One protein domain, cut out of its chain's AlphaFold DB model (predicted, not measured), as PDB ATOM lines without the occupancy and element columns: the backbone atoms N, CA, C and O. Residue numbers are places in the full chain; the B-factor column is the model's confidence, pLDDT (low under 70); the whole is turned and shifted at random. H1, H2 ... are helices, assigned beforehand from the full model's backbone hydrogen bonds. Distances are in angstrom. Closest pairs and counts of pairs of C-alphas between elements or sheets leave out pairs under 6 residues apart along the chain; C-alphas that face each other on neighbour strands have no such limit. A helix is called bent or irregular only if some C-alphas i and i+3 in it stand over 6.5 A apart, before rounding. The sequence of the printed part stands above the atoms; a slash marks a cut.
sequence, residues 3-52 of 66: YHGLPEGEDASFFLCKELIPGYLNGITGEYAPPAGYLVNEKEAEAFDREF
ATOM      1  N   TYR A   3     -25.395  41.518 -20.880       84.75
ATOM      2  CA  TYR A   3     -24.603  40.601 -20.054       84.75
ATOM      3  C   TYR A   3     -23.224  40.368 -20.667       84.75
ATOM      4  O   TYR A   3     -23.083  40.356 -21.893       84.75
ATOM      5  N   HIS A   4     -22.208  40.189 -19.822       83.44
ATOM      6  CA  HIS A   4     -20.859  39.908 -20.297       83.44
ATOM      7  C   HIS A   4     -20.812  38.547 -20.995       83.44
ATOM      8  O   HIS A   4     -21.159  37.528 -20.404       83.44
ATOM      9  N   GLY A   5     -20.395  38.530 -22.261       81.88
ATOM     10  CA  GLY A   5     -20.340  37.311 -23.072       81.88
ATOM     11  C   GLY A   5     -21.652  36.921 -23.760       81.88
ATOM     12  O   GLY A   5     -21.678  35.893 -24.430       81.88
ATOM     13  N   LEU A   6     -22.713  37.731 -23.650       86.19
ATOM     14  CA  LEU A   6     -23.926  37.559 -24.451       86.19
ATOM     15  C   LEU A   6     -23.892  38.518 -25.662       86.19
ATOM     16  O   LEU A   6     -23.738  39.727 -25.451       86.19
ATOM     17  N   PRO A   7     -24.015  38.019 -26.910       85.69
ATOM     18  CA  PRO A   7     -24.095  38.868 -28.097       85.69
ATOM     19  C   PRO A   7     -25.253  39.874 -28.040       85.69
ATOM     20  O   PRO A   7     -26.258  39.676 -27.357       85.69
ATOM     21  N   GLU A   8     -25.113  40.980 -28.771       82.88
ATOM     22  CA  GLU A   8     -26.160  41.999 -28.839       82.88
ATOM     23  C   GLU A   8     -27.411  41.454 -29.545       82.88
ATOM     24  O   GLU A   8     -27.320  40.885 -30.630       82.88
ATOM     25  N   GLY A   9     -28.580  41.638 -28.926       81.00
ATOM     26  CA  GLY A   9     -29.866  41.171 -29.458       81.00
ATOM     27  C   GLY A   9     -30.264  39.747 -29.056       81.00
ATOM     28  O   GLY A   9     -31.372  39.333 -29.386       81.00
ATOM     29  N   GLU A  10     -29.411  39.021 -28.332       86.69
ATOM     30  CA  GLU A  10     -29.730  37.693 -27.797       86.69
ATOM     31  C   GLU A  10     -30.638  37.756 -26.560       86.69
ATOM     32  O   GLU A  10     -30.720  38.779 -25.871       86.69
ATOM     33  N   ASP A  11     -31.311  36.639 -26.264       84.62
ATOM     34  CA  ASP A  11     -32.210  36.540 -25.110       84.62
ATOM     35  C   ASP A  11     -31.457  36.740 -23.785       84.62
ATOM     36  O   ASP A  11     -30.541  35.995 -23.430       84.62
ATOM     37  N   ALA A  12     -31.890  37.746 -23.025       84.75
ATOM     38  CA  ALA A  12     -31.350  38.103 -21.719       84.75
ATOM     39  C   ALA A  12     -32.384  37.921 -20.592       84.75
ATOM     40  O   ALA A  12     -32.362  38.637 -19.586       84.75
ATOM     41  N   SER A  13     -33.297  36.958 -20.749       82.75
ATOM     42  CA  SER A  13     -34.374  36.632 -19.805       82.75
ATOM     43  C   SER A  13     -33.911  36.340 -18.366       82.75
ATOM     44  O   SER A  13     -34.683  36.449 -17.419       82.75
ATOM     45  N   PHE A  14     -32.629  36.073 -18.120       80.06
ATOM     46  CA  PHE A  14     -32.094  35.972 -16.754       80.06
ATOM     47  C   PHE A  14     -32.158  37.295 -15.955       80.06
ATOM     48  O   PHE A  14     -32.030  37.273 -14.730       80.06
ATOM     49  N   PHE A  15     -32.418  38.446 -16.593       77.06
ATOM     50  CA  PHE A  15     -32.716  39.702 -15.889       77.06
ATOM     51  C   PHE A  15     -34.163  39.814 -15.380       77.06
ATOM     52  O   PHE A  15     -34.449  40.751 -14.636       77.06
ATOM     53  N   LEU A  16     -35.054  38.863 -15.694       72.56
ATOM     54  CA  LEU A  16     -36.480  38.910 -15.326       72.56
ATOM     55  C   LEU A  16     -36.708  39.123 -13.819       72.56
ATOM     56  O   LEU A  16     -37.605  39.859 -13.416       72.56
ATOM     57  N   CYS A  17     -35.849  38.560 -12.962       72.44
ATOM     58  CA  CYS A  17     -35.925  38.771 -11.512       72.44
ATOM     59  C   CYS A  17     -35.742  40.245 -11.100       72.44
ATOM     60  O   CYS A  17     -36.243  40.660 -10.056       72.44
ATOM     61  N   LYS A  18     -35.016  41.045 -11.892       68.81
ATOM     62  CA  LYS A  18     -34.806  42.482 -11.655       68.81
ATOM     63  C   LYS A  18     -35.987  43.332 -12.135       68.81
ATOM     64  O   LYS A  18     -36.159  44.433 -11.632       68.81
ATOM     65  N   GLU A  19     -36.825  42.820 -13.033       74.88
ATOM     66  CA  GLU A  19     -38.022  43.507 -13.548       74.88
ATOM     67  C   GLU A  19     -39.276  43.302 -12.684       74.88
ATOM     68  O   GLU A  19     -40.308  43.919 -12.942       74.88
ATOM     69  N   LEU A  20     -39.194  42.497 -11.614       83.56
ATOM     70  CA  LEU A  20     -40.289  42.310 -10.646       83.56
ATOM     71  C   LEU A  20     -40.736  43.624  -9.976       83.56
ATOM     72  O   LEU A  20     -41.847  43.707  -9.457       83.56
ATOM     73  N   ILE A  21     -39.876  44.645  -9.985       84.06
ATOM     74  CA  ILE A  21     -40.202  46.007  -9.563       84.06
ATOM     75  C   ILE A  21     -40.446  46.845 -10.833       84.06
ATOM     76  O   ILE A  21     -39.519  47.003 -11.635       84.06
ATOM     77  N   PRO A  22     -41.652  47.414 -11.032       86.62
ATOM     78  CA  PRO A  22     -41.960  48.206 -12.219       86.62
ATOM     79  C   PRO A  22     -40.955  49.337 -12.452       86.62
ATOM     80  O   PRO A  22     -40.689  50.147 -11.565       86.62
ATOM     81  N   GLY A  23     -40.402  49.394 -13.664       85.38
ATOM     82  CA  GLY A  23     -39.464  50.435 -14.081       85.38
ATOM     83  C   GLY A  23     -38.048  50.319 -13.512       85.38
ATOM     84  O   GLY A  23     -37.251  51.224 -13.738       85.38
ATOM     85  N   TYR A  24     -37.700  49.224 -12.826       85.06
ATOM     86  CA  TYR A  24     -36.371  49.032 -12.229       85.06
ATOM     87  C   TYR A  24     -35.216  49.137 -13.239       85.06
ATOM     88  O   TYR A  24     -34.146  49.632 -12.899       85.06
ATOM     89  N   LEU A  25     -35.431  48.705 -14.485       84.31
ATOM     90  CA  LEU A  25     -34.432  48.782 -15.557       84.31
ATOM     91  C   LEU A  25     -34.613  49.990 -16.492       84.31
ATOM     92  O   LEU A  25     -33.850  50.140 -17.449       84.31
ATOM     93  N   ASN A  26     -35.588  50.871 -16.236       87.56
ATOM     94  CA  ASN A  26     -35.854  52.011 -17.112       87.56
ATOM     95  C   ASN A  26     -34.644  52.952 -17.164       87.56
ATOM     96  O   ASN A  26     -34.167  53.439 -16.143       87.56
ATOM     97  N   GLY A  27     -34.159  53.230 -18.376       84.94
ATOM     98  CA  GLY A  27     -33.018  54.120 -18.603       84.94
ATOM     99  C   GLY A  27     -31.645  53.511 -18.287       84.94
ATOM    100  O   GLY A  27     -30.637  54.181 -18.505       84.94
ATOM    101  N   ILE A  28     -31.570  52.254 -17.828       85.31
ATOM    102  CA  ILE A  28     -30.290  51.584 -17.560       85.31
ATOM    103  C   ILE A  28     -29.639  51.127 -18.872       85.31
ATOM    104  O   ILE A  28     -30.105  50.220 -19.573       85.31
ATOM    105  N   THR A  29     -28.488  51.721 -19.171       83.81
ATOM    106  CA  THR A  29     -27.630  51.380 -20.312       83.81
ATOM    107  C   THR A  29     -26.302  50.792 -19.826       83.81
ATOM    108  O   THR A  29     -25.970  50.887 -18.647       83.81
ATOM    109  N   GLY A  30     -25.558  50.131 -20.715       83.19
ATOM    110  CA  GLY A  30     -24.270  49.516 -20.378       83.19
ATOM    111  C   GLY A  30     -24.346  48.027 -20.037       83.19
ATOM    112  O   GLY A  30     -25.316  47.342 -20.369       83.19
ATOM    113  N   GLU A  31     -23.279  47.520 -19.429       85.00
ATOM    114  CA  GLU A  31     -23.041  46.101 -19.162       85.00
ATOM    115  C   GLU A  31     -23.290  45.754 -17.693       85.00
ATOM    116  O   GLU A  31     -22.912  46.503 -16.794       85.00
ATOM    117  N   TYR A  32     -23.930  44.613 -17.448       83.75
ATOM    118  CA  TYR A  32     -24.064  44.049 -16.117       83.75
ATOM    119  C   TYR A  32     -22.687  43.623 -15.608       83.75
ATOM    120  O   TYR A  32     -22.070  42.708 -16.153       83.75
ATOM    121  N   ALA A  33     -22.229  44.278 -14.544       82.56
ATOM    122  CA  ALA A  33     -21.031  43.885 -13.821       82.56
ATOM    123  C   ALA A  33     -21.408  42.892 -12.706       82.56
ATOM    124  O   ALA A  33     -22.259  43.221 -11.870       82.56
ATOM    125  N   PRO A  34     -20.791  41.698 -12.653       80.06
ATOM    126  CA  PRO A  34     -20.904  40.818 -11.497       80.06
ATOM    127  C   PRO A  34     -20.475  41.544 -10.211       80.06
ATOM    128  O   PRO A  34     -19.612  42.427 -10.266       80.06
ATOM    129  N   PRO A  35     -21.031  41.190  -9.037       83.94
ATOM    130  CA  PRO A  35     -20.578  41.769  -7.780       83.94
ATOM    131  C   PRO A  35     -19.080  41.531  -7.576       83.94
ATOM    132  O   PRO A  35     -18.582  40.444  -7.864       83.94
ATOM    133  N   ALA A  36     -18.379  42.515  -7.011       81.06
ATOM    134  CA  ALA A  36     -16.929  42.445  -6.814       81.06
ATOM    135  C   ALA A  36     -16.473  41.194  -6.037       81.06
ATOM    136  O   ALA A  36     -15.391  40.688  -6.293       81.06
ATOM    137  N   GLY A  37     -17.312  40.646  -5.149       81.50
ATOM    138  CA  GLY A  37     -17.014  39.417  -4.403       81.50
ATOM    139  C   GLY A  37     -16.895  38.140  -5.247       81.50
ATOM    140  O   GLY A  37     -16.436  37.130  -4.729       81.50
ATOM    141  N   TYR A  38     -17.293  38.164  -6.523       81.00
ATOM    142  CA  TYR A  38     -17.079  37.061  -7.471       81.00
ATOM    143  C   TYR A  38     -15.752  37.177  -8.230       81.00
ATOM    144  O   TYR A  38     -15.378  36.254  -8.949       81.00
ATOM    145  N   LEU A  39     -15.059  38.311  -8.112       83.62
ATOM    146  CA  LEU A  39     -13.787  38.545  -8.777       83.62
ATOM    147  C   LEU A  39     -12.665  38.207  -7.797       83.62
ATOM    148  O   LEU A  39     -12.516  38.850  -6.760       83.62
ATOM    149  N   VAL A  40     -11.873  37.195  -8.137       87.12
ATOM    150  CA  VAL A  40     -10.645  36.840  -7.421       87.12
ATOM    151  C   VAL A  40      -9.443  37.274  -8.252       87.12
ATOM    152  O   VAL A  40      -9.485  37.252  -9.483       87.12
ATOM    153  N   ASN A  41      -8.364  37.692  -7.594       91.50
ATOM    154  CA  ASN A  41      -7.108  37.953  -8.281       91.50
ATOM    155  C   ASN A  41      -6.531  36.627  -8.796       91.50
ATOM    156  O   ASN A  41      -6.198  35.753  -8.000       91.50
ATOM    157  N   GLU A  42      -6.377  36.493 -10.113       91.12
ATOM    158  CA  GLU A  42      -5.877  35.262 -10.743       91.12
ATOM    159  C   GLU A  42      -4.507  34.829 -10.207       91.12
ATOM    160  O   GLU A  42      -4.279  33.643 -10.001       91.12
ATOM    161  N   LYS A  43      -3.605  35.778  -9.918       94.50
ATOM    162  CA  LYS A  43      -2.268  35.463  -9.393       94.50
ATOM    163  C   LYS A  43      -2.322  34.950  -7.959       94.50
ATOM    164  O   LYS A  43      -1.525  34.093  -7.596       94.50
ATOM    165  N   GLU A  44      -3.225  35.493  -7.146       94.44
ATOM    166  CA  GLU A  44      -3.430  35.031  -5.768       94.44
ATOM    167  C   GLU A  44      -4.118  33.666  -5.752       94.44
ATOM    168  O   GLU A  44      -3.695  32.791  -5.004       94.44
ATOM    169  N   ALA A  45      -5.113  33.461  -6.621       93.75
ATOM    170  CA  ALA A  45      -5.767  32.168  -6.803       93.75
ATOM    171  C   ALA A  45      -4.765  31.096  -7.253       93.75
ATOM    172  O   ALA A  45      -4.703  30.027  -6.660       93.75
ATOM    173  N   GLU A  46      -3.912  31.403  -8.234       94.06
ATOM    174  CA  GLU A  46      -2.873  30.478  -8.689       94.06
ATOM    175  C   GLU A  46      -1.818  30.210  -7.601       94.06
ATOM    176  O   GLU A  46      -1.346  29.083  -7.456       94.06
ATOM    177  N   ALA A  47      -1.433  31.226  -6.819       95.94
ATOM    178  CA  ALA A  47      -0.509  31.047  -5.699       95.94
ATOM    179  C   ALA A  47      -1.097  30.127  -4.620       95.94
ATOM    180  O   ALA A  47      -0.406  29.214  -4.177       95.94
ATOM    181  N   PHE A  48      -2.366  30.330  -4.263       94.62
ATOM    182  CA  PHE A  48      -3.113  29.472  -3.345       94.62
ATOM    183  C   PHE A  48      -3.249  28.043  -3.888       94.62
ATOM    184  O   PHE A  48      -3.000  27.082  -3.166       94.62
ATOM    185  N   ASP A  49      -3.545  27.885  -5.181       93.69
ATOM    186  CA  ASP A  49      -3.678  26.567  -5.806       93.69
ATOM    187  C   ASP A  49      -2.376  25.746  -5.738       93.69
ATOM    188  O   ASP A  49      -2.403  24.519  -5.614       93.69
ATOM    189  N   ARG A  50      -1.215  26.412  -5.768       94.06
ATOM    190  CA  ARG A  50       0.101  25.763  -5.620       94.06
ATOM    191  C   ARG A  50       0.387  25.281  -4.198       94.06
ATOM    192  O   ARG A  50       1.298  24.476  -4.023       94.06
ATOM    193  N   GLU A  51      -0.349  25.763  -3.198       96.38
ATOM    194  CA  GLU A  51      -0.219  25.299  -1.813       96.38
ATOM    195  C   GLU A  51      -0.902  23.945  -1.592       96.38
ATOM    196  O   GLU A  51      -0.581  23.246  -0.623       96.38
ATOM    197  N   PHE A  52      -1.813  23.528  -2.482       93.94
ATOM    198  CA  PHE A  52      -2.425  22.211  -2.365       93.94
ATOM    199  C   PHE A  52      -1.377  21.104  -2.552       93.94
ATOM    200  O   PHE A  52      -0.581  21.135  -3.496       93.94
TER     201      PHE A  52
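AT A GLANCE: This is residues 3 to 52 of the 66 residues of an uncharacterized protein of Roseburia sp. 831b (UniProt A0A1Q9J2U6). With little regular structure, the chain makes a looped part, which holds the short helix H1, and a long arm, residues 35 to 52, that sticks out from it with helix H2 near its tip. The printed part has 50 residues with two named helices, H1 then H2, and no named strand; its class is all helix, with 14 residues in named elements, under half. It is extended, with a radius of gyration of the C-alphas of 16.5 A, and a rod spanning 48 by 23 by 16 A.

HOW THE PARTS SIT: H1, residues 13 to 18, and H2, residues 42 to 49, are apart. In H2 every O i to N i+4 pair is within hydrogen-bond range; in H1 0 of 2 are, beside 2 of 3 O i to N i+3 pairs.

IN THESE COORDINATES: H1 begins at C-alpha 13 (-34.374, 36.632, -19.805) and measures 10.0 A; it is irregular, with C-alphas 14 and 17 7.1 A apart. H2 measures 10.2 A and ends at C-alpha 49 (-3.678, 26.567, -5.806).

THE WHOLE: The C-alphas farthest apart, of Pro 22 and Glu 51, are 48.7 A apart. The printed part has no cut. The link from H1 to H2, 23 residues, is long. Residue 18 is under pLDDT 70.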